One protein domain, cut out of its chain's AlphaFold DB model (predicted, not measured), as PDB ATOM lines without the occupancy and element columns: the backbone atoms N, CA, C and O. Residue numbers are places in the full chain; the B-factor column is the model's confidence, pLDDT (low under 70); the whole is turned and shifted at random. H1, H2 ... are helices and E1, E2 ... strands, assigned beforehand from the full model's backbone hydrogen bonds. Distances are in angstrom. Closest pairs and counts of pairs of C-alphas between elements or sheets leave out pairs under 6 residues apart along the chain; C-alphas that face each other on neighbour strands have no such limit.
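What this domain is: This is residues 33 to 210 of the 323 residues of an uncharacterized protein of Candidatus Brocadia sapporoensis (UniProt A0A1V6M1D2). Two strongly twisted sheets lie partly face to face as a sandwich, their strands crossed at 47 degrees: a branched sheet of E1, E4, E7, E8, E12 and E13, and a sheet in the order E3, E2, E5, E6, E9. The hairpin of E10 and E11 packs on the second sheet at its edge strand E3, and the two helices are short pieces at the borders. The printed part has 178 residues, with the order E1 E2 E3 H1 E4 E5 H2 E6 E7 E8 E9 E10 E11 E12 E13, and neighbour strands are antiparallel. The class is mostly strand; the whole is compact, with a radius of gyration of the C-alphas of 16.7 A and spans of 53 by 43 by 29 A.

Where its parts are: In the branched sheet, E1 is residues 34 to 36, from C-alpha 34 at (241.257, 282.405, 291.125); E4 is 74 to 77, E7 123 to 134 (30.9 A), E8 137 to 146 (26.7 A), E12 195 to 198 and E13 204 to 209, ending at C-alpha 209 at (253.258, 275.155, 287.496). In the other sheet, E2 is 40 to 49 (27.0 A), E3 52 to 61 (24.0 A), E5 85 to 96 (32.4 A), E6 106 to 114 and E9 149 to 157, each 25.6 A. E10 is 162 to 167, E11 178 to 183, H1 63 to 67 and H2 98 to 101.

How they stand to each other: E7 has E1 and E4 on one side (N 36 to O 131, 2.8 A; N 74 to O 126, 2.8 A) and E8 on the other side (N 132 to O 139, 2.8 A). E13 is the neighbour of E8 (N 142 to O 206, 2.9 A) and of E12 (N 197 to O 205, 2.9 A). In the other sheet E2 pairs with E3 (N 47 to O 55, 2.8 A) and E5 (N 44 to O 90, 2.8 A), and E6 with E5 (N 91 to O 111, 2.8 A) and E9 (N 108 to O 155, 2.8 A). Between the sheets, the closest C-alphas of E6 and E7 are those of Thr 113 and Trp 124, 6.2 A apart. E10 and E11 form a hairpin (N 163 to O 182, 2.8 A); the closest C-alphas of E11 and E3 are Phe 182 and Gln 56, 5.5 A. H1 is on both sheets: at the level of the branched one, and at a height of 7.1 A over the other, only just over E2, with 3 C-alphas. H2 only grazes the branched sheet, with residues 99 to 101. In H1 every O i to N i+4 pair is within hydrogen-bond range; H2 is too short for one.

The domain as a whole: The C-alphas farthest apart are those of Ser 135 and Gln 174, 53.4 A. The printed part has no cut. The link E11 to E12 is long; its residues 186 to 187 pair antiparallel with 155 to 156 of E9. Mean pLDDT of the printed part is 89.6; residues 81 to 84, 173 to 174 and 176 are under 70.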
ATOM      1  N   ALA A  33     239.668 283.348 286.849       72.81
ATOM      2  CA  ALA A  33     240.971 283.002 287.371       72.81
ATOM      3  C   ALA A  33     240.928 283.263 288.876       72.81
ATOM      4  O   ALA A  33     240.671 284.391 289.306       72.81
ATOM      5  N   VAL A  34     241.123 282.221 289.678       89.44
ATOM      6  CA  VAL A  34     241.257 282.405 291.125       89.44
ATOM      7  C   VAL A  34     242.656 282.946 291.345       89.44
ATOM      8  O   VAL A  34     243.619 282.299 290.951       89.44
ATOM      9  N   VAL A  35     242.762 284.132 291.935       92.94
ATOM     10  CA  VAL A  35     244.042 284.746 292.292       92.94
ATOM     11  C   VAL A  35     244.116 284.820 293.807       92.94
ATOM     12  O   VAL A  35     243.283 285.459 294.449       92.94
ATOM     13  N   ILE A  36     245.117 284.157 294.369       94.06
ATOM     14  CA  ILE A  36     245.398 284.107 295.797       94.06
ATOM     15  C   ILE A  36     246.686 284.908 296.036       94.06
ATOM     16  O   ILE A  36     247.751 284.514 295.543       94.06
ATOM     17  N   PRO A  37     246.618 286.043 296.758       94.56
ATOM     18  CA  PRO A  37     247.813 286.789 297.133       94.56
ATOM     19  C   PRO A  37     248.660 285.986 298.133       94.56
ATOM     20  O   PRO A  37     248.164 285.042 298.760       94.56
ATOM     21  N   PRO A  38     249.940 286.344 298.317       95.69
ATOM     22  CA  PRO A  38     250.771 285.711 299.324       95.69
ATOM     23  C   PRO A  38     250.174 285.938 300.713       95.69
ATOM     24  O   PRO A  38     249.754 287.041 301.060       95.69
ATOM     25  N   SER A  39     250.158 284.879 301.517       95.56
ATOM     26  CA  SER A  39     249.773 284.965 302.928       95.56
ATOM     27  C   SER A  39     250.868 285.619 303.767       95.56
ATOM     28  O   SER A  39     250.568 286.347 304.710       95.56
ATOM     29  N   GLN A  40     252.130 285.356 303.410       96.00
ATOM     30  CA  GLN A  40     253.326 285.917 304.031       96.00
ATOM     31  C   GLN A  40     254.446 286.033 302.992       96.00
ATOM     32  O   GLN A  40     254.547 285.210 302.075       96.00
ATOM     33  N   GLY A  41     255.310 287.025 303.158       96.56
ATOM     34  CA  GLY A  41     256.512 287.245 302.372       96.56
ATOM     35  C   GLY A  41     257.648 287.698 303.278       96.56
ATOM     36  O   GLY A  41     257.481 288.643 304.046       96.56
ATOM     37  N   TYR A  42     258.806 287.051 303.182       96.75
ATOM     38  CA  TYR A  42     259.989 287.413 303.960       96.75
ATOM     39  C   TYR A  42     261.235 287.459 303.086       96.75
ATOM     40  O   TYR A  42     261.467 286.553 302.282       96.75
ATOM     41  N   VAL A  43     262.085 288.456 303.320       97.19
ATOM     42  CA  VAL A  43     263.497 288.377 302.940       97.19
ATOM     43  C   VAL A  43     264.230 287.701 304.085       97.19
ATOM     44  O   VAL A  43     264.239 288.179 305.221       97.19
ATOM     45  N   VAL A  44     264.844 286.564 303.793       96.00
ATOM     46  CA  VAL A  44     265.521 285.721 304.770       96.00
ATOM     47  C   VAL A  44     267.008 285.727 304.467       96.00
ATOM     48  O   VAL A  44     267.430 285.440 303.350       96.00
ATOM     49  N   PHE A  45     267.819 286.050 305.470       94.88
ATOM     50  CA  PHE A  45     269.253 285.808 305.402       94.88
ATOM     51  C   PHE A  45     269.523 284.393 305.894       94.88
ATOM     52  O   PHE A  45     269.183 284.068 307.034       94.88
ATOM     53  N   THR A  46     270.172 283.594 305.056       92.38
ATOM     54  CA  THR A  46     270.636 282.253 305.400       92.38
ATOM     55  C   THR A  46     272.152 282.209 305.273       92.38
ATOM     56  O   THR A  46     272.708 282.506 304.215       92.38
ATOM     57  N   LYS A  47     272.823 281.821 306.354       89.56
ATOM     58  CA  LYS A  47     274.231 281.429 306.357       89.56
ATOM     59  C   LYS A  47     274.294 279.921 306.424       89.56
ATOM     60  O   LYS A  47     273.854 279.335 307.412       89.56
ATOM     61  N   GLU A  48     274.877 279.306 305.412       86.69
ATOM     62  CA  GLU A  48     275.130 277.873 305.380       86.69
ATOM     63  C   GLU A  48     276.631 277.596 305.480       86.69
ATOM     64  O   GLU A  48     277.459 278.368 304.995       86.69
ATOM     65  N   THR A  49     277.008 276.531 306.174       79.19
ATOM     66  CA  THR A  49     278.402 276.092 306.310       79.19
ATOM     67  C   THR A  49     278.403 274.571 306.392       79.19
ATOM     68  O   THR A  49     277.618 274.018 307.161       79.19
ATOM     69  N   TRP A  50     279.235 273.894 305.597       76.38
ATOM     70  CA  TRP A  50     279.302 272.420 305.557       76.38
ATOM     71  C   TRP A  50     277.948 271.727 305.296       76.38
ATOM     72  O   TRP A  50     277.657 270.681 305.869       76.38
ATOM     73  N   GLY A  51     277.081 272.326 304.471       73.62
ATOM     74  CA  GLY A  51     275.742 271.785 304.187       73.62
ATOM     75  C   GLY A  51     274.722 271.956 305.324       73.62
ATOM     76  O   GLY A  51     273.644 271.366 305.286       73.62
ATOM     77  N   CYS A  52     275.049 272.752 306.346       78.06
ATOM     78  CA  CYS A  52     274.176 273.058 307.470       78.06
ATOM     79  C   CYS A  52     273.807 274.528 307.552       78.06
ATOM     80  O   CYS A  52     274.661 275.403 307.402       78.06
ATOM     81  N   ILE A  53     272.572 274.806 307.967       84.00
ATOM     82  CA  ILE A  53     272.146 276.160 308.328       84.00
ATOM     83  C   ILE A  53     272.891 276.606 309.597       84.00
ATOM     84  O   ILE A  53     272.595 276.189 310.718       84.00
ATOM     85  N   GLY A  54     273.875 277.479 309.402       80.94
ATOM     86  CA  GLY A  54     274.662 278.125 310.441       80.94
ATOM     87  C   GLY A  54     273.996 279.375 311.015       80.94
ATOM     88  O   GLY A  54     274.277 279.725 312.156       80.94
ATOM     89  N   GLU A  55     273.109 280.048 310.290       86.94
ATOM     90  CA  GLU A  55     272.233 281.120 310.790       86.94
ATOM     91  C   GLU A  55     271.055 281.265 309.831       86.94
ATOM     92  O   GLU A  55     271.245 281.199 308.617       86.94
ATOM     93  N   GLN A  56     269.858 281.497 310.363       90.88
ATOM     94  CA  GLN A  56     268.747 281.981 309.563       90.88
ATOM     95  C   GLN A  56     267.978 283.049 310.334       90.88
ATOM     96  O   GLN A  56     267.689 282.885 311.521       90.88
ATOM     97  N   LYS A  57     267.667 284.153 309.659       91.88
ATOM     98  CA  LYS A  57     266.871 285.241 310.228       91.88
ATOM     99  C   LYS A  57     266.007 285.901 309.170       91.88
ATOM    100  O   LYS A  57     266.436 286.078 308.030       91.88
ATOM    101  N   ILE A  58     264.813 286.304 309.584       93.94
ATOM    102  CA  ILE A  58     263.978 287.217 308.809       93.94
ATOM    103  C   ILE A  58     264.650 288.590 308.887       93.94
ATOM    104  O   ILE A  58     264.863 289.119 309.977       93.94
ATOM    105  N   VAL A  59     265.050 289.110 307.733       95.06
ATOM    106  CA  VAL A  59     265.629 290.450 307.582       95.06
ATOM    107  C   VAL A  59     264.515 291.470 307.424       95.06
ATOM    108  O   VAL A  59     264.582 292.548 308.005       95.06
ATOM    109  N   GLU A  60     263.492 291.104 306.658       95.69
ATOM    110  CA  GLU A  60     262.397 291.988 306.294       95.69
ATOM    111  C   GLU A  60     261.115 291.180 306.076       95.69
ATOM    112  O   GLU A  60     261.160 290.056 305.563       95.69
ATOM    113  N   GLU A  61     259.982 291.752 306.472       95.88
ATOM    114  CA  GLU A  61     258.645 291.271 306.129       95.88
ATOM    115  C   GLU A  61     258.140 292.106 304.951       95.88
ATOM    116  O   GLU A  61     258.114 293.330 305.021       95.88
ATOM    117  N   VAL A  62     257.821 291.437 303.847       96.38
ATOM    118  CA  VAL A  62     257.596 292.060 302.535       96.38
ATOM    119  C   VAL A  62     256.257 291.659 301.920       96.38
ATOM    120  O   VAL A  62     256.048 291.830 300.721       96.38
ATOM    121  N   THR A  63     255.328 291.109 302.708       96.19
ATOM    122  CA  THR A  63     254.054 290.587 302.193       96.19
ATOM    123  C   THR A  63     253.292 291.673 301.451       96.19
ATOM    124  O   THR A  63     252.901 291.452 300.310       96.19
ATOM    125  N   THR A  64     253.128 292.856 302.054       94.69
ATOM    126  CA  THR A  64     252.373 293.966 301.449       94.69
ATOM    127  C   THR A  64     252.970 294.421 300.120       94.69
ATOM    128  O   THR A  64     252.212 294.621 299.175       94.69
ATOM    129  N   ALA A  65     254.301 294.515 300.024       95.00
ATOM    130  CA  ALA A  65     254.992 294.898 298.790       95.00
ATOM    131  C   ALA A  65     254.761 293.889 297.652       95.00
ATOM    132  O   ALA A  65     254.746 294.259 296.492       95.00
ATOM    133  N   LEU A  66     254.529 292.613 297.974       96.31
ATOM    134  CA  LEU A  66     254.327 291.560 296.976       96.31
ATOM    135  C   LEU A  66     252.864 291.351 296.566       96.31
ATOM    136  O   LEU A  66     252.612 290.565 295.651       96.31
ATOM    137  N   MET A  67     251.894 291.976 297.246       93.31
ATOM    138  CA  MET A  67     250.468 291.720 296.996       93.31
ATOM    139  C   MET A  67     250.003 292.291 295.656       93.31
ATOM    140  O   MET A  67     249.256 291.635 294.925       93.31
ATOM    141  N   ASN A  68     250.429 293.510 295.330       87.12
ATOM    142  CA  ASN A  68     249.910 294.272 294.203       87.12
ATOM    143  C   ASN A  68     251.047 294.829 293.361       87.12
ATOM    144  O   ASN A  68     252.069 295.245 293.883       87.12
ATOM    145  N   ARG A  69     250.806 294.908 292.054       84.31
ATOM    146  CA  ARG A  69     251.720 295.529 291.101       84.31
ATOM    147  C   ARG A  69     251.580 297.055 291.133       84.31
ATOM    148  O   ARG A  69     251.025 297.649 290.207       84.31
ATOM    149  N   ASP A  70     251.986 297.671 292.238       83.06
ATOM    150  CA  ASP A  70     251.846 299.111 292.494       83.06
ATOM    151  C   ASP A  70     253.179 299.881 292.424       83.06
ATOM    152  O   ASP A  70     253.204 301.096 292.635       83.06
ATOM    153  N   GLY A  71     254.267 299.193 292.060       79.00
ATOM    154  CA  GLY A  71     255.609 299.759 291.944       79.00
ATOM    155  C   GLY A  71     256.425 299.707 293.237       79.00
ATOM    156  O   GLY A  71     257.595 300.099 293.213       79.00
ATOM    157  N   ASN A  72     255.866 299.209 294.347       88.00
ATOM    158  CA  ASN A  72     256.627 298.927 295.562       88.00
ATOM    159  C   ASN A  72     257.393 297.608 295.411       88.00
ATOM    160  O   ASN A  72     256.883 296.532 295.700       88.00
ATOM    161  N   THR A  73     258.646 297.687 294.969       93.50
ATOM    162  CA  THR A  73     259.446 296.489 294.691       93.50
ATOM    163  C   THR A  73     260.292 296.048 295.879       93.50
ATOM    164  O   THR A  73     260.938 296.872 296.528       93.50
ATOM    165  N   VAL A  74     260.404 294.739 296.075       96.38
ATOM    166  CA  VAL A  74     261.376 294.107 296.973       96.38
ATOM    167  C   VAL A  74     262.692 293.906 296.227       96.38
ATOM    168  O   VAL A  74     262.702 293.268 295.175       96.38
ATOM    169  N   LEU A  75     263.805 294.414 296.763       96.25
ATOM    170  CA  LEU A  75     265.143 294.203 296.205       96.25
ATOM    171  C   LEU A  75     265.891 293.114 296.978       96.25
ATOM    172  O   LEU A  75     266.039 293.178 298.198       96.25
ATOM    173  N   ILE A  76     266.421 292.138 296.250       96.62
ATOM    174  CA  ILE A  76     267.249 291.059 296.778       96.62
ATOM    175  C   ILE A  76     268.587 291.090 296.059       96.62
ATOM    176  O   ILE A  76     268.661 290.983 294.837       96.62
ATOM    177  N   GLU A  77     269.648 291.204 296.843       94.69
ATOM    178  CA  GLU A  77     271.020 291.269 296.351       94.69
ATOM    179  C   GLU A  77     271.753 289.968 296.678       94.69
ATOM    180  O   GLU A  77     271.663 289.442 297.796       94.69
ATOM    181  N   GLU A  78     272.497 289.463 295.701       93.06
ATOM    182  CA  GLU A  78     273.431 288.361 295.876       93.06
ATOM    183  C   GLU A  78     274.483 288.731 296.927       93.06
ATOM    184  O   GLU A  78     275.130 289.777 296.857       93.06
ATOM    185  N   ILE A  79     274.718 287.828 297.878       90.12
ATOM    186  CA  ILE A  79     275.855 287.945 298.788       90.12
ATOM    187  C   ILE A  79     276.996 287.123 298.203       90.12
ATOM    188  O   ILE A  79     276.937 285.895 298.185       90.12
ATOM    189  N   LYS A  80     278.061 287.794 297.755       80.75
ATOM    190  CA  LYS A  80     279.298 287.098 297.387       80.75
ATOM    191  C   LYS A  80     279.890 286.473 298.646       80.75
ATOM    192  O   LYS A  80     280.220 287.175 299.601       80.75
ATOM    193  N   ALA A  81     279.988 285.151 298.660       68.75
ATOM    194  CA  ALA A  81     280.591 284.423 299.759       68.75
ATOM    195  C   ALA A  81     282.037 284.032 299.420       68.75
ATOM    196  O   ALA A  81     282.372 283.775 298.264       68.75
ATOM    197  N   HIS A  82     282.892 284.015 300.439       63.25
ATOM    198  CA  HIS A  82     284.249 283.483 300.370       63.25
ATOM    199  C   HIS A  82     284.263 282.101 301.051       63.25
ATOM    200  O   HIS A  82     283.549 281.917 302.036       63.25
ATOM    201  N   GLU A  83     285.098 281.172 300.568       63.75
ATOM    202  CA  GLU A  83     285.338 279.849 301.193       63.75
ATOM    203  C   GLU A  83     284.116 278.890 301.203       63.75
ATOM    204  O   GLU A  83     283.236 278.989 300.350       63.75
ATOM    205  N   ASP A  84     284.080 277.947 302.160       66.44
ATOM    206  CA  ASP A  84     283.044 276.915 302.389       66.44
ATOM    207  C   ASP A  84     281.758 277.455 303.060       66.44
ATOM    208  O   ASP A  84     280.932 276.701 303.593       66.44
ATOM    209  N   VAL A  85     281.584 278.779 303.075       76.94
ATOM    210  CA  VAL A  85     280.394 279.451 303.602       76.94
ATOM    211  C   VAL A  85     279.518 279.874 302.434       76.94
ATOM    212  O   VAL A  85     279.979 280.523 301.504       76.94
ATOM    213  N   GLN A  86     278.227 279.570 302.504       84.62
ATOM    214  CA  GLN A  86     277.245 280.032 301.528       84.62
ATOM    215  C   GLN A  86     276.235 280.941 302.218       84.62
ATOM    216  O   GLN A  86     275.232 280.495 302.776       84.62
ATOM    217  N   ASN A  87     276.533 282.239 302.203       90.62
ATOM    218  CA  ASN A  87     275.607 283.272 302.648       90.62
ATOM    219  C   ASN A  87     274.697 283.677 301.492       90.62
ATOM    220  O   ASN A  87     275.166 283.866 300.374       90.62
ATOM    221  N   ARG A  88     273.411 283.872 301.771       93.00
ATOM    222  CA  ARG A  88     272.431 284.290 300.766       93.00
ATOM    223  C   ARG A  88     271.297 285.087 301.393       93.00
ATOM    224  O   ARG A  88     270.922 284.848 302.542       93.00
ATOM    225  N   ARG A  89     270.761 286.031 300.621       95.81
ATOM    226  CA  ARG A  89     269.428 286.595 300.841       95.81
ATOM    227  C   ARG A  89     268.464 285.862 299.926       95.81
ATOM    228  O   ARG A  89     268.715 285.732 298.731       95.81
ATOM    229  N   GLU A  90     267.388 285.370 300.503       96.44
ATOM    230  CA  GLU A  90     266.387 284.560 299.828       96.44
ATOM    231  C   GLU A  90     265.014 285.187 300.044       96.44
ATOM    232  O   GLU A  90     264.682 285.594 301.158       96.44
ATOM    233  N   LEU A  91     264.198 285.224 298.996       97.62
ATOM    234  CA  LEU A  91     262.775 285.482 299.128       97.62
ATOM    235  C   LEU A  91     262.069 284.197 299.526       97.62
ATOM    236  O   LEU A  91     262.248 283.170 298.869       97.62
ATOM    237  N   TYR A  92     261.239 284.280 300.554       97.75
ATOM    238  CA  TYR A  92     260.308 283.237 300.949       97.75
ATOM    239  C   TYR A  92     258.888 283.783 300.813       97.75
ATOM    240  O   TYR A  92     258.521 284.708 301.535       97.75
ATOM    241  N   VAL A  93     258.092 283.213 299.908       97.69
ATOM    242  CA  VAL A  93     256.693 283.611 299.682       97.69
ATOM    243  C   VAL A  93     255.766 282.443 299.986       97.69
ATOM    244  O   VAL A  93     255.902 281.377 299.388       97.69
ATOM    245  N   TYR A  94     254.828 282.646 300.908       97.50
ATOM    246  CA  TYR A  94     253.943 281.613 301.440       97.50
ATOM    247  C   TYR A  94     252.568 281.682 300.783       97.50
ATOM    248  O   TYR A  94     251.860 282.688 300.892       97.50
ATOM    249  N   PHE A  95     252.146 280.568 300.197       96.81
ATOM    250  CA  PHE A  95     250.813 280.372 299.644       96.81
ATOM    251  C   PHE A  95     250.099 279.243 300.396       96.81
ATOM    252  O   PHE A  95     250.666 278.153 300.518       96.81
ATOM    253  N   PRO A  96     248.871 279.461 300.900       95.38
ATOM    254  CA  PRO A  96     248.104 278.408 301.557       95.38
ATOM    255  C   PRO A  96     247.907 277.199 300.632       95.38
ATOM    256  O   PRO A  96     247.473 277.350 299.489       95.38
ATOM    257  N   ALA A  97     248.197 275.994 301.121       96.06
ATOM    258  CA  ALA A  97     248.047 274.769 300.332       96.06
ATOM    259  C   ALA A  97     246.585 274.296 300.229       96.06
ATOM    260  O   ALA A  97     246.239 273.533 299.323       96.06
ATOM    261  N   LYS A  98     245.717 274.790 301.120       94.50
ATOM    262  CA  LYS A  98     244.321 274.362 301.272       94.50
ATOM    263  C   LYS A  98     243.530 274.420 299.972       94.50
ATOM    264  O   LYS A  98     242.892 273.438 299.607       94.50
ATOM    265  N   GLU A  99     243.636 275.530 299.248       89.50
ATOM    266  CA  GLU A  99     242.926 275.735 297.979       89.50
ATOM    267  C   GLU A  99     243.490 274.874 296.836       89.50
ATOM    268  O   GLU A  99     242.771 274.518 295.904       89.50
ATOM    269  N   VAL A 100     244.771 274.495 296.909       92.56
ATOM    270  CA  VAL A 100     245.458 273.753 295.842       92.56
ATOM    271  C   VAL A 100     245.226 272.249 295.964       92.56
ATOM    272  O   VAL A 100     244.908 271.584 294.978       92.56
ATOM    273  N   ASN A 101     245.428 271.680 297.156       92.50
ATOM    274  CA  ASN A 101     245.387 270.227 297.346       92.50
ATOM    275  C   ASN A 101     244.748 269.761 298.667       92.50
ATOM    276  O   ASN A 101     244.817 268.560 298.956       92.50
ATOM    277  N   GLY A 102     244.123 270.675 299.420       93.00
ATOM    278  CA  GLY A 102     243.406 270.395 300.668       93.00
ATOM    279  C   GLY A 102     244.282 270.274 301.917       93.00
ATOM    280  O   GLY A 102     243.760 269.927 302.971       93.00
ATOM    281  N   LEU A 103     245.592 270.525 301.822       95.06
ATOM    282  CA  LEU A 103     246.484 270.487 302.981       95.06
ATOM    283  C   LEU A 103     246.385 271.778 303.808       95.06
ATOM    284  O   LEU A 103     246.256 272.866 303.257       95.06
ATOM    285  N   GLU A 104     246.508 271.673 305.131       94.12
ATOM    286  CA  GLU A 104     246.441 272.834 306.040       94.12
ATOM    287  C   GLU A 104     247.758 273.639 306.103       94.12
ATOM    288  O   GLU A 104     247.807 274.700 306.723       94.12
ATOM    289  N   GLY A 105     248.827 273.150 305.467       95.12
ATOM    290  CA  GLY A 105     250.121 273.823 305.399       95.12
ATOM    291  C   GLY A 105     250.240 274.866 304.283       95.12
ATOM    292  O   GLY A 105     249.261 275.393 303.748       95.12
ATOM    293  N   TYR A 106     251.486 275.154 303.919       97.19
ATOM    294  CA  TYR A 106     251.868 276.209 302.990       97.19
ATOM    295  C   TYR A 106     252.846 275.680 301.951       97.19
ATOM    296  O   TYR A 106     253.821 274.994 302.271       97.19
ATOM    297  N   TYR A 107     252.614 276.075 300.705       97.25
ATOM    298  CA  TYR A 107     253.644 276.077 299.682       97.25
ATOM    299  C   TYR A 107     254.494 277.323 299.847       97.25
ATOM    300  O   TYR A 107     253.970 278.435 299.905       97.25
ATOM    301  N   ILE A 108     255.805 277.139 299.914       97.56
ATOM    302  CA  ILE A 108     256.745 278.232 300.111       97.56
ATOM    303  C   ILE A 108     257.657 278.286 298.902       97.56
ATOM    304  O   ILE A 108     258.507 277.417 298.697       97.56
ATOM    305  N   LEU A 109     257.478 279.317 298.092       97.31
ATOM    306  CA  LEU A 109     258.420 279.626 297.036       97.31
ATOM    307  C   LEU A 109     259.671 280.222 297.685       97.31
ATOM    308  O   LEU A 109     259.607 281.303 298.271       97.31
ATOM    309  N   ARG A 110     260.798 279.520 297.564       96.69
ATOM    310  CA  ARG A 110     262.115 280.005 297.979       96.69
ATOM    311  C   ARG A 110     262.944 280.327 296.748       96.69
ATOM    312  O   ARG A 110     263.219 279.426 295.949       96.69
ATOM    313  N   ALA A 111     263.396 281.569 296.638       96.44
ATOM    314  CA  ALA A 111     264.203 282.009 295.509       96.44
ATOM    315  C   ALA A 111     265.327 282.970 295.912       96.44
ATOM    316  O   ALA A 111     265.182 283.754 296.845       96.44
ATOM    317  N   HIS A 112     266.444 282.921 295.193       95.00
ATOM    318  CA  HIS A 112     267.519 283.913 295.274       95.00
ATOM    319  C   HIS A 112     268.142 284.130 293.895       95.00
ATOM    320  O   HIS A 112     267.890 283.368 292.960       95.00
ATOM    321  N   THR A 113     268.957 285.175 293.772       94.69
ATOM    322  CA  THR A 113     269.694 285.485 292.546       94.69
ATOM    323  C   THR A 113     271.175 285.185 292.712       94.69
ATOM    324  O   THR A 113     271.738 285.355 293.795       94.69
ATOM    325  N   GLN A 114     271.799 284.726 291.632       91.50
ATOM    326  CA  GLN A 114     273.238 284.532 291.550       91.50
ATOM    327  C   GLN A 114     273.729 284.957 290.170       91.50
ATOM    328  O   GLN A 114     273.262 284.446 289.146       91.50
ATOM    329  N   HIS A 115     274.681 285.886 290.126       91.69
ATOM    330  CA  HIS A 115     275.289 286.294 288.871       91.69
ATOM    331  C   HIS A 115     276.410 285.316 288.468       91.69
ATOM    332  O   HIS A 115     277.270 285.003 289.296       91.69
ATOM    333  N   PRO A 116     276.448 284.841 287.206       86.19
ATOM    334  CA  PRO A 116     277.468 283.891 286.753       86.19
ATOM    335  C   PRO A 116     278.885 284.483 286.753       86.19
ATOM    336  O   PRO A 116     279.848 283.774 287.032       86.19
ATOM    337  N   ASP A 117     279.027 285.780 286.460       87.12
ATOM    338  CA  ASP A 117     280.289 286.504 286.659       87.12
ATOM    339  C   ASP A 117     280.471 286.848 288.152       87.12
ATOM    340  O   ASP A 117     279.652 287.598 288.699       87.12
ATOM    341  N   PRO A 118     281.538 286.370 288.818       82.25
ATOM    342  CA  PRO A 118     281.812 286.682 290.219       82.25
ATOM    343  C   PRO A 118     282.111 288.166 290.485       82.25
ATOM    344  O   PRO A 118     282.051 288.585 291.639       82.25
ATOM    345  N   LYS A 119     282.424 288.970 289.460       86.62
ATOM    346  CA  LYS A 119     282.716 290.408 289.594       86.62
ATOM    347  C   LYS A 119     281.470 291.290 289.630       86.62
ATOM    348  O   LYS A 119     281.579 292.459 289.987       86.62
ATOM    349  N   ILE A 120     280.315 290.753 289.242       87.56
ATOM    350  CA  ILE A 120     279.043 291.477 289.202       87.56
ATOM    351  C   ILE A 120     278.167 290.958 290.340       87.56
ATOM    352  O   ILE A 120     278.072 289.749 290.552       87.56
ATOM    353  N   ILE A 121     277.549 291.869 291.090       89.56
ATOM    354  CA  ILE A 121     276.560 291.521 292.113       89.56
ATOM    355  C   ILE A 121     275.230 291.279 291.401       89.56
ATOM    356  O   ILE A 121     274.741 292.155 290.688       89.56
ATOM    357  N   GLY A 122     274.666 290.080 291.555       93.12
ATOM    358  CA  GLY A 122     273.315 289.796 291.088       93.12
ATOM    359  C   GLY A 122     272.287 290.586 291.891       93.12
ATOM    360  O   GLY A 122     272.303 290.570 293.119       93.12
ATOM    361  N   GLU A 123     271.370 291.240 291.195       95.44
ATOM    362  CA  GLU A 123     270.246 291.971 291.771       95.44
ATOM    363  C   GLU A 123     268.946 291.372 291.247       95.44
ATOM    364  O   GLU A 123     268.841 290.999 290.073       95.44
ATOM    365  N   TRP A 124     267.949 291.272 292.119       96.50
ATOM    366  CA  TRP A 124     266.621 290.787 291.787       96.50
ATOM    367  C   TRP A 124     265.561 291.671 292.429       96.50
ATOM    368  O   TRP A 124     265.459 291.755 293.649       96.50
ATOM    369  N   MET A 125     264.783 292.339 291.586       96.75
ATOM    370  CA  MET A 125     263.657 293.176 291.977       96.75
ATOM    371  C   MET A 125     262.356 292.415 291.751       96.75
ATOM    372  O   MET A 125     262.104 291.954 290.636       96.75
ATOM    373  N   VAL A 126     261.516 292.319 292.776       96.94
ATOM    374  CA  VAL A 126     260.220 291.630 292.728       96.94
ATOM    375  C   VAL A 126     259.111 292.629 293.008       96.94
ATOM    376  O   VAL A 126     259.137 293.299 294.031       96.94
ATOM    377  N   ASP A 127     258.155 292.729 292.092       95.19
ATOM    378  CA  ASP A 127     257.024 293.667 292.161       95.19
ATOM    379  C   ASP A 127     255.757 292.962 292.656       95.19
ATOM    380  O   ASP A 127     254.951 293.526 293.377       95.19
ATOM    381  N   GLN A 128     255.574 291.688 292.301       96.25
ATOM    382  CA  GLN A 128     254.411 290.927 292.744       96.25
ATOM    383  C   GLN A 128     254.703 289.429 292.769       96.25
ATOM    384  O   GLN A 128     255.428 288.903 291.920       96.25
ATOM    385  N   ALA A 129     254.069 288.735 293.710       97.31
ATOM    386  CA  ALA A 129     253.948 287.286 293.716       97.31
ATOM    387  C   ALA A 129     252.474 286.900 293.884       97.31
ATOM    388  O   ALA A 129     251.746 287.567 294.613       97.31
ATOM    389  N   ARG A 130     252.010 285.835 293.229       96.75
ATOM    390  CA  ARG A 130     250.633 285.341 293.402       96.75
ATOM    391  C   ARG A 130     250.511 283.864 293.055       96.75
ATOM    392  O   ARG A 130     251.292 283.346 292.262       96.75
ATOM    393  N   LEU A 131     249.520 283.205 293.637       96.88
ATOM    394  CA  LEU A 131     249.090 281.867 293.253       96.88
ATOM    395  C   LEU A 131     247.816 282.008 292.423       96.88
ATOM    396  O   LEU A 131     246.830 282.574 292.891       96.88
ATOM    397  N   THR A 132     247.828 281.485 291.207       95.56
ATOM    398  CA  THR A 132     246.718 281.622 290.268       95.56
ATOM    399  C   THR A 132     246.203 280.246 289.852       95.56
ATOM    400  O   THR A 132     246.973 279.291 289.726       95.56
ATOM    401  N   HIS A 133     244.893 280.136 289.637       94.19
ATOM    402  CA  HIS A 133     244.245 278.978 289.032       94.19
ATOM    403  C   HIS A 133     243.543 279.385 287.742       94.19
ATOM    404  O   HIS A 133     242.758 280.335 287.735       94.19
ATOM    405  N   ASN A 134     243.779 278.645 286.664       91.81
ATOM    406  CA  ASN A 134     243.060 278.788 285.399       91.81
ATOM    407  C   ASN A 134     242.751 277.401 284.804       91.81
ATOM    408  O   ASN A 134     242.863 276.381 285.480       91.81
ATOM    409  N   SER A 135     242.370 277.340 283.527       88.81
ATOM    410  CA  SER A 135     242.061 276.079 282.837       88.81
ATOM    411  C   SER A 135     243.225 275.080 282.762       88.81
ATOM    412  O   SER A 135     242.980 273.899 282.534       88.81
ATOM    413  N   ALA A 136     244.474 275.528 282.923       87.06
ATOM    414  CA  ALA A 136     245.665 274.679 282.943       87.06
ATOM    415  C   ALA A 136     246.023 274.167 284.354       87.06
ATOM    416  O   ALA A 136     246.906 273.320 284.485       87.06
ATOM    417  N   GLY A 137     245.340 274.647 285.398       92.12
ATOM    418  CA  GLY A 137     245.559 274.265 286.792       92.12
ATOM    419  C   GLY A 137     246.135 275.398 287.638       92.12
ATOM    420  O   GLY A 137     245.910 276.574 287.358       92.12
ATOM    421  N   TRP A 138     246.846 275.028 288.705       95.56
ATOM    422  CA  TRP A 138     247.449 275.949 289.672       95.56
ATOM    423  C   TRP A 138     248.892 276.303 289.300       95.56
ATOM    424  O   TRP A 138     249.659 275.440 288.870       95.56
ATOM    425  N   PHE A 139     249.284 277.556 289.503       95.81
ATOM    426  CA  PHE A 139     250.631 278.047 289.218       95.81
ATOM    427  C   PHE A 139     250.995 279.219 290.128       95.81
ATOM    428  O   PHE A 139     250.156 280.056 290.451       95.81
ATOM    429  N   ILE A 140     252.260 279.276 290.542       96.94
ATOM    430  CA  ILE A 140     252.828 280.436 291.234       96.94
ATOM    431  C   ILE A 140     253.437 281.355 290.176       96.94
ATOM    432  O   ILE A 140     254.211 280.898 289.335       96.94
ATOM    433  N   GLU A 141     253.108 282.640 290.229       96.25
ATOM    434  CA  GLU A 141     253.626 283.673 289.334       96.25
ATOM    435  C   GLU A 141     254.459 284.683 290.121       96.25
ATOM    436  O   GLU A 141     254.052 285.132 291.196       96.25
ATOM    437  N   LEU A 142     255.605 285.064 289.560       96.31
ATOM    438  CA  LEU A 142     256.450 286.152 290.041       96.31
ATOM    439  C   LEU A 142     256.637 287.174 288.932       96.31
ATOM    440  O   LEU A 142     257.105 286.838 287.846       96.31
ATOM    441  N   PHE A 143     256.352 288.431 289.239       96.00
ATOM    442  CA  PHE A 143     256.641 289.558 288.365       96.00
ATOM    443  C   PHE A 143     257.925 290.202 288.852       96.00
ATOM    444  O   PHE A 143     257.975 290.763 289.950       96.00
ATOM    445  N   SER A 144     258.993 290.055 288.074       95.81
ATOM    446  CA  SER A 144     260.317 290.433 288.548       95.81
ATOM    447  C   SER A 144     261.279 290.840 287.442       95.81
ATOM    448  O   SER A 144     261.043 290.599 286.259       95.81
ATOM    449  N   LYS A 145     262.376 291.471 287.844       95.44
ATOM    450  CA  LYS A 145     263.502 291.857 286.998       95.44
ATOM    451  C   LYS A 145     264.787 291.412 287.680       95.44
ATOM    452  O   LYS A 145     264.970 291.673 288.864       95.44
ATOM    453  N   THR A 146     265.671 290.732 286.958       93.88
ATOM    454  CA  THR A 146     266.920 290.185 287.511       93.88
ATOM    455  C   THR A 146     268.103 290.517 286.613       93.88
ATOM    456  O   THR A 146     267.974 290.504 285.388       93.88
ATOM    457  N   THR A 147     269.258 290.803 287.211       91.25
ATOM    458  CA  THR A 147     270.543 290.905 286.499       91.25
ATOM    459  C   THR A 147     271.338 289.598 286.544       91.25
ATOM    460  O   THR A 147     272.280 289.437 285.777       91.25
ATOM    461  N   GLY A 148     270.952 288.647 287.404       86.38
ATOM    462  CA  GLY A 148     271.554 287.317 287.528       86.38
ATOM    463  C   GLY A 148     270.594 286.175 287.180       86.38
ATOM    464  O   GLY A 148     269.454 286.392 286.762       86.38
ATOM    465  N   SER A 149     271.048 284.941 287.393       89.88
ATOM    466  CA  SER A 149     270.220 283.739 287.270       89.88
ATOM    467  C   SER A 149     269.376 283.542 288.527       89.88
ATOM    468  O   SER A 149     269.909 283.546 289.639       89.88
ATOM    469  N   LEU A 150     268.074 283.310 288.357       92.56
ATOM    470  CA  LEU A 150     267.183 282.980 289.467       92.56
ATOM    471  C   LEU A 150     267.291 281.501 289.826       92.56
ATOM    472  O   LEU A 150     267.055 280.623 288.997       92.56
ATOM    473  N   GLN A 151     267.613 281.237 291.086       93.25
ATOM    474  CA  GLN A 151     267.598 279.908 291.677       93.25
ATOM    475  C   GLN A 151     266.286 279.743 292.432       93.25
ATOM    476  O   GLN A 151     266.100 280.343 293.490       93.25
ATOM    477  N   ILE A 152     265.368 278.947 291.881       95.00
ATOM    478  CA  ILE A 152     264.018 278.763 292.421       95.00
ATOM    479  C   ILE A 152     263.859 277.342 292.949       95.00
ATOM    480  O   ILE A 152     264.246 276.360 292.315       95.00
ATOM    481  N   SER A 153     263.248 277.232 294.121       95.56
ATOM    482  CA  SER A 153     262.851 275.967 294.726       95.56
ATOM    483  C   SER A 153     261.496 276.115 295.401       95.56
ATOM    484  O   SER A 153     261.138 277.196 295.869       95.56
ATOM    485  N   LEU A 154     260.755 275.015 295.465       97.19
ATOM    486  CA  LEU A 154     259.482 274.947 296.158       97.19
ATOM    487  C   LEU A 154     259.675 274.130 297.430       97.19
ATOM    488  O   LEU A 154     260.252 273.040 297.397       97.19
ATOM    489  N   LEU A 155     259.216 274.672 298.547       96.31
ATOM    490  CA  LEU A 155     259.183 273.982 299.825       96.31
ATOM    491  C   LEU A 155     257.728 273.763 300.237       96.31
ATOM    492  O   LEU A 155     256.829 274.489 299.805       96.31
ATOM    493  N   TYR A 156     257.514 272.790 301.107       96.94
ATOM    494  CA  TYR A 156     256.268 272.612 301.836       96.94
ATOM    495  C   TYR A 156     256.536 272.672 303.339       96.94
ATOM    496  O   TYR A 156     257.571 272.197 303.818       96.94
ATOM    497  N   SER A 157     255.604 273.263 304.079       94.69
ATOM    498  CA  SER A 157     255.622 273.249 305.537       94.69
ATOM    499  C   SER A 157     254.217 273.308 306.113       94.69
ATOM    500  O   SER A 157     253.384 274.083 305.643       94.69
ATOM    501  N   ARG A 158     253.975 272.576 307.203       91.88
ATOM    502  CA  ARG A 158     252.818 272.806 308.086       91.88
ATOM    503  C   ARG A 158     252.958 274.041 308.985       91.88
ATOM    504  O   ARG A 158     252.024 274.400 309.697       91.88
ATOM    505  N   HIS A 159     254.120 274.688 308.982       88.88
ATOM    506  CA  HIS A 159     254.487 275.772 309.885       88.88
ATOM    507  C   HIS A 159     254.778 277.070 309.117       88.88
ATOM    508  O   HIS A 159     255.336 277.066 308.024       88.88
ATOM    509  N   THR A 160     254.442 278.212 309.716       78.94
ATOM    510  CA  THR A 160     254.527 279.537 309.069       78.94
ATOM    511  C   THR A 160     255.668 280.415 309.576       78.94
ATOM    512  O   THR A 160     255.719 281.597 309.270       78.94
ATOM    513  N   GLY A 161     256.555 279.906 310.431       79.00
ATOM    514  CA  GLY A 161     257.509 280.760 311.139       79.00
ATOM    515  C   GLY A 161     258.834 280.094 311.456       79.00
ATOM    516  O   GLY A 161     259.065 278.918 311.164       79.00
ATOM    517  N   LEU A 162     259.715 280.871 312.088       83.06
ATOM    518  CA  LEU A 162     260.975 280.360 312.606       83.06
ATOM    519  C   LEU A 162     260.710 279.423 313.789       83.06
ATOM    520  O   LEU A 162     260.148 279.812 314.810       83.06
ATOM    521  N   SER A 163     261.172 278.189 313.654       81.94
ATOM    522  CA  SER A 163     261.330 277.244 314.753       81.94
ATOM    523  C   SER A 163     262.695 277.460 315.390       81.94
ATOM    524  O   SER A 163     263.672 277.682 314.682       81.94
ATOM    525  N   SER A 164     262.780 277.403 316.717       81.94
ATOM    526  CA  SER A 164     264.061 277.467 317.426       81.94
ATOM    527  C   SER A 164     264.371 276.122 318.072       81.94
ATOM    528  O   SER A 164     263.517 275.541 318.737       81.94
ATOM    529  N   GLY A 165     265.593 275.633 317.881       79.69
ATOM    530  CA  GLY A 165     266.061 274.363 318.438       79.69
ATOM    531  C   GLY A 165     267.583 274.280 318.452       79.69
ATOM    532  O   GLY A 165     268.268 275.222 318.047       79.69
ATOM    533  N   PHE A 166     268.125 273.157 318.920       81.38
ATOM    534  CA  PHE A 166     269.541 272.858 318.713       81.38
ATOM    535  C   PHE A 166     269.698 272.091 317.405       81.38
ATOM    536  O   PHE A 166     269.101 271.032 317.236       81.38
ATOM    537  N   ILE A 167     270.516 272.616 316.497       77.69
ATOM    538  CA  ILE A 167     270.891 271.909 315.272       77.69
ATOM    539  C   ILE A 167     272.321 271.397 315.419       77.69
ATOM    540  O   ILE A 167     273.203 272.098 315.924       77.69
ATOM    541  N   ALA A 168     272.520 270.161 314.965       75.88
ATOM    542  CA  ALA A 168     273.811 269.518 314.809       75.88
ATOM    543  C   ALA A 168     274.172 269.382 313.329       75.88
ATOM    544  O   ALA A 168     273.288 269.233 312.486       75.88
ATOM    545  N   CYS A 169     275.472 269.338 313.046       78.56
ATOM    546  CA  CYS A 169     276.014 269.034 311.726       78.56
ATOM    547  C   CYS A 169     276.742 267.693 311.746       78.56
ATOM    548  O   CYS A 169     277.915 267.670 312.107       78.56
ATOM    549  N   PRO A 170     276.063 266.593 311.379       72.50
ATOM    550  CA  PRO A 170     276.670 265.274 311.203       72.50
ATOM    551  C   PRO A 170     277.853 265.247 310.218       72.50
ATOM    552  O   PRO A 170     278.644 264.308 310.185       72.50
ATOM    553  N   GLU A 171     277.937 266.243 309.343       72.62
ATOM    554  CA  GLU A 171     278.992 266.382 308.347       72.62
ATOM    555  C   GLU A 171     280.247 267.082 308.893       72.62
ATOM    556  O   GLU A 171     281.291 267.026 308.252       72.62
ATOM    557  N   ALA A 172     280.174 267.726 310.063       70.44
ATOM    558  CA  ALA A 172     281.304 268.443 310.643       70.44
ATOM    559  C   ALA A 172     282.236 267.501 311.430       70.44
ATOM    560  O   ALA A 172     281.777 266.690 312.236       70.44
ATOM    561  N   ASP A 173     283.555 267.664 311.256       64.25
ATOM    562  CA  ASP A 173     284.584 266.916 312.004       64.25
ATOM    563  C   ASP A 173     284.492 267.141 313.520       64.25
ATOM    564  O   ASP A 173     284.830 266.268 314.324       64.25
ATOM    565  N   GLN A 174     284.027 268.328 313.920       65.75
ATOM    566  CA  GLN A 174     283.773 268.689 315.307       65.75
ATOM    567  C   GLN A 174     282.294 269.016 315.489       65.75
ATOM    568  O   GLN A 174     281.749 269.938 314.882       65.75
ATOM    569  N   PHE A 175     281.647 268.242 316.355       70.50
ATOM    570  CA  PHE A 175     280.268 268.474 316.742       70.50
ATOM    571  C   PHE A 175     280.172 269.660 317.706       70.50
ATOM    572  O   PHE A 175     280.668 269.604 318.831       70.50
ATOM    573  N   GLU A 176     279.454 270.699 317.286       69.62
ATOM    574  CA  GLU A 176     279.063 271.815 318.142       69.62
ATOM    575  C   GLU A 176     277.557 272.071 317.999       69.62
ATOM    576  O   GLU A 176     277.123 272.640 316.992       69.62
ATOM    577  N   PRO A 177     276.728 271.670 318.980       75.88
ATOM    578  CA  PRO A 177     275.308 271.967 318.944       75.88
ATOM    579  C   PRO A 177     275.126 273.463 319.159       75.88
ATOM    580  O   PRO A 177     275.643 274.041 320.118       75.88
ATOM    581  N   ARG A 178     274.366 274.105 318.276       78.94
ATOM    582  CA  ARG A 178     274.091 275.539 318.385       78.94
ATOM    583  C   ARG A 178     272.592 275.762 318.408       78.94
ATOM    584  O   ARG A 178     271.862 275.156 317.628       78.94
ATOM    585  N   ALA A 179     272.153 276.659 319.288       81.94
ATOM    586  CA  ALA A 179     270.802 277.188 319.213       81.94
ATOM    587  C   ALA A 179     270.652 277.916 317.870       81.94
ATOM    588  O   ALA A 179     271.462 278.787 317.523       81.94
ATOM    589  N   LYS A 180     269.653 277.512 317.093       82.62
ATOM    590  CA  LYS A 180     269.365 278.062 315.773       82.62
ATOM    591  C   LYS A 180     267.877 278.266 315.621       82.62
ATOM    592  O   LYS A 180     267.084 277.395 315.971       82.62
ATOM    593  N   SER A 181     267.536 279.416 315.062       84.06
ATOM    594  CA  SER A 181     266.226 279.658 314.487       84.06
ATOM    595  C   SER A 181     266.287 279.283 313.010       84.06
ATOM    596  O   SER A 181     267.259 279.622 312.334       84.06
ATOM    597  N   PHE A 182     265.294 278.546 312.531       87.31
ATOM    598  CA  PHE A 182     265.201 278.087 311.151       87.31
ATOM    599  C   PHE A 182     263.738 277.940 310.739       87.31
ATOM    600  O   PHE A 182     262.870 277.614 311.546       87.31
ATOM    601  N   ILE A 183     263.459 278.167 309.465       89.12
ATOM    602  CA  ILE A 183     262.181 277.863 308.841       89.12
ATOM    603  C   ILE A 183     262.124 276.345 308.716       89.12
ATOM    604  O   ILE A 183     262.891 275.741 307.964       89.12
ATOM    605  N   ARG A 184     261.225 275.720 309.478       90.19
ATOM    606  CA  ARG A 184     260.968 274.285 309.378       90.19
ATOM    607  C   ARG A 184     260.135 274.042 308.126       90.19
ATOM    608  O   ARG A 184     258.916 274.082 308.187       90.19
ATOM    609  N   ALA A 185     260.794 273.851 306.993       92.81
ATOM    610  CA  ALA A 185     260.171 273.540 305.714       92.81
ATOM    611  C   ALA A 185     261.039 272.539 304.954       92.81
ATOM    612  O   ALA A 185     262.267 272.567 305.062       92.81
ATOM    613  N   TYR A 186     260.401 271.683 304.164       94.19
ATOM    614  CA  TYR A 186     261.074 270.619 303.431       94.19
ATOM    615  C   TYR A 186     260.962 270.867 301.936       94.19
ATOM    616  O   TYR A 186     259.924 271.300 301.434       94.19
ATOM    617  N   ARG A 187     262.064 270.637 301.225       93.25
ATOM    618  CA  ARG A 187     262.124 270.838 299.783       93.25
ATOM    619  C   ARG A 187     261.284 269.782 299.071       93.25
ATOM    620  O   ARG A 187     261.359 268.604 299.396       93.25
ATOM    621  N   ILE A 188     260.522 270.221 298.076       93.31
ATOM    622  CA  ILE A 188     259.938 269.337 297.069       93.31
ATOM    623  C   ILE A 188     261.039 269.061 296.040       93.31
ATOM    624  O   ILE A 188     261.549 269.988 295.406       93.31
ATOM    625  N   GLU A 189     261.448 267.798 295.928       86.44
ATOM    626  CA  GLU A 189     262.606 267.371 295.127       86.44
ATOM    627  C   GLU A 189     262.240 267.114 293.658       86.44
ATOM    628  O   GLU A 189     263.112 267.055 292.791       86.44
ATOM    629  N   SER A 190     260.946 266.996 293.358       84.06
ATOM    630  CA  SER A 190     260.438 266.969 291.986       84.06
ATOM    631  C   SER A 190     260.895 268.193 291.180       84.06
ATOM    632  O   SER A 190     260.877 269.330 291.656       84.06
ATOM    633  N   LEU A 191     261.275 267.953 289.921       85.94
ATOM    634  CA  LEU A 191     261.756 268.995 289.017       85.94
ATOM    635  C   LEU A 191     260.674 270.058 288.781       85.94
ATOM    636  O   LEU A 191     259.549 269.745 288.388       85.94
ATOM    637  N   LEU A 192     261.039 271.325 288.966       91.12
ATOM    638  CA  LEU A 192     260.165 272.454 288.668       91.12
ATOM    639  C   LEU A 192     260.244 272.798 287.180       91.12
ATOM    640  O   LEU A 192     261.311 273.138 286.670       91.12
ATOM    641  N   ALA A 193     259.105 272.771 286.490       91.31
ATOM    642  CA  ALA A 193     258.987 273.220 285.103       91.31
ATOM    643  C   ALA A 193     258.868 274.752 285.030       91.31
ATOM    644  O   ALA A 193     257.853 275.280 284.578       91.31
ATOM    645  N   VAL A 194     259.877 275.459 285.545       91.44
ATOM    646  CA  VAL A 194     259.887 276.926 285.591       91.44
ATOM    647  C   VAL A 194     259.939 277.478 284.170       91.44
ATOM    648  O   VAL A 194     260.866 277.178 283.417       91.44
ATOM    649  N   THR A 195     258.972 278.317 283.819       92.38
ATOM    650  CA  THR A 195     258.987 279.095 282.578       92.38
ATOM    651  C   THR A 195     259.112 280.577 282.897       92.38
ATOM    652  O   THR A 195     258.884 281.024 284.023       92.38
ATOM    653  N   SER A 196     259.575 281.358 281.931       90.69
ATOM    654  CA  SER A 196     259.734 282.799 282.087       90.69
ATOM    655  C   SER A 196     259.375 283.490 280.786       90.69
ATOM    656  O   SER A 196     259.913 283.149 279.733       90.69
ATOM    657  N   GLU A 197     258.460 284.445 280.875       92.06
ATOM    658  CA  GLU A 197     257.964 285.218 279.743       92.06
ATOM    659  C   GLU A 197     258.421 286.673 279.887       92.06
ATOM    660  O   GLU A 197     258.105 287.312 280.897       92.06
ATOM    661  N   PRO A 198     259.192 287.207 278.924       92.06
ATOM    662  CA  PRO A 198     259.651 288.585 278.984       92.06
ATOM    663  C   PRO A 198     258.487 289.563 278.783       92.06
ATOM    664  O   PRO A 198     257.571 289.324 277.997       92.06
ATOM    665  N   LEU A 199     258.576 290.696 279.467       89.81
ATOM    666  CA  LEU A 199     257.688 291.849 279.380       89.81
ATOM    667  C   LEU A 199     258.498 293.105 279.014       89.81
ATOM    668  O   LEU A 199     259.733 293.128 279.061       89.81
ATOM    669  N   ASP A 200     257.795 294.192 278.700       84.12
ATOM    670  CA  ASP A 200     258.419 295.484 278.411       84.12
ATOM    671  C   ASP A 200     259.258 296.012 279.592       84.12
ATOM    672  O   ASP A 200     258.985 295.754 280.767       84.12
ATOM    673  N   GLY A 201     260.312 296.778 279.287       84.25
ATOM    674  CA  GLY A 201     261.177 297.399 280.305       84.25
ATOM    675  C   GLY A 201     262.143 296.438 281.021       84.25
ATOM    676  O   GLY A 201     262.782 296.819 282.011       84.25
ATOM    677  N   GLY A 202     262.277 295.206 280.516       87.75
ATOM    678  CA  GLY A 202     263.136 294.169 281.095       87.75
ATOM    679  C   GLY A 202     262.522 293.475 282.311       87.75
ATOM    680  O   GLY A 202     263.256 292.878 283.095       87.75
ATOM    681  N   TRP A 203     261.207 293.593 282.490       94.12
ATOM    682  CA  TRP A 203     260.444 292.782 283.434       94.12
ATOM    683  C   TRP A 203     260.174 291.399 282.847       94.12
ATOM    684  O   TRP A 203     260.165 291.226 281.633       94.12
ATOM    685  N   THR A 204     259.912 290.429 283.709       95.19
ATOM    686  CA  THR A 204     259.612 289.047 283.338       95.19
ATOM    687  C   THR A 204     258.517 288.515 284.254       95.19
ATOM    688  O   THR A 204     258.534 288.772 285.461       95.19
ATOM    689  N   THR A 205     257.594 287.739 283.690       95.44
ATOM    690  CA  THR A 205     256.701 286.873 284.463       95.44
ATOM    691  C   THR A 205     257.328 285.489 284.546       95.44
ATOM    692  O   THR A 205     257.431 284.787 283.541       95.44
ATOM    693  N   THR A 206     257.763 285.083 285.734       95.75
ATOM    694  CA  THR A 206     258.229 283.719 285.998       95.75
ATOM    695  C   THR A 206     257.069 282.886 286.523       95.75
ATOM    696  O   THR A 206     256.402 283.290 287.472       95.75
ATOM    697  N   VAL A 207     256.842 281.717 285.924       96.06
ATOM    698  CA  VAL A 207     255.718 280.833 286.246       96.06
ATOM    699  C   VAL A 207     256.245 279.487 286.733       96.06
ATOM    700  O   VAL A 207     257.096 278.866 286.094       96.06
ATOM    701  N   VAL A 208     255.720 279.022 287.867       96.31
ATOM    702  CA  VAL A 208     255.996 277.703 288.448       96.31
ATOM    703  C   VAL A 208     254.689 276.901 288.482       96.31
ATOM    704  O   VAL A 208     253.859 277.124 289.367       96.31
ATOM    705  N   PRO A 209     254.466 275.976 287.529       95.12
ATOM    706  CA  PRO A 209     253.258 275.155 287.496       95.12
ATOM    707  C   PRO A 209     253.215 274.147 288.653       95.12
ATOM    708  O   PRO A 209     254.163 273.388 288.857       95.12
ATOM    709  N   MET A 210     252.088 274.071 289.364       94.56
ATOM    710  CA  MET A 210     251.860 273.158 290.491       94.56
ATOM    711  C   MET A 210     251.396 271.779 289.996       94.56
ATOM    712  O   MET A 210     250.249 271.370 290.180       94.56
TER     713      MET A 210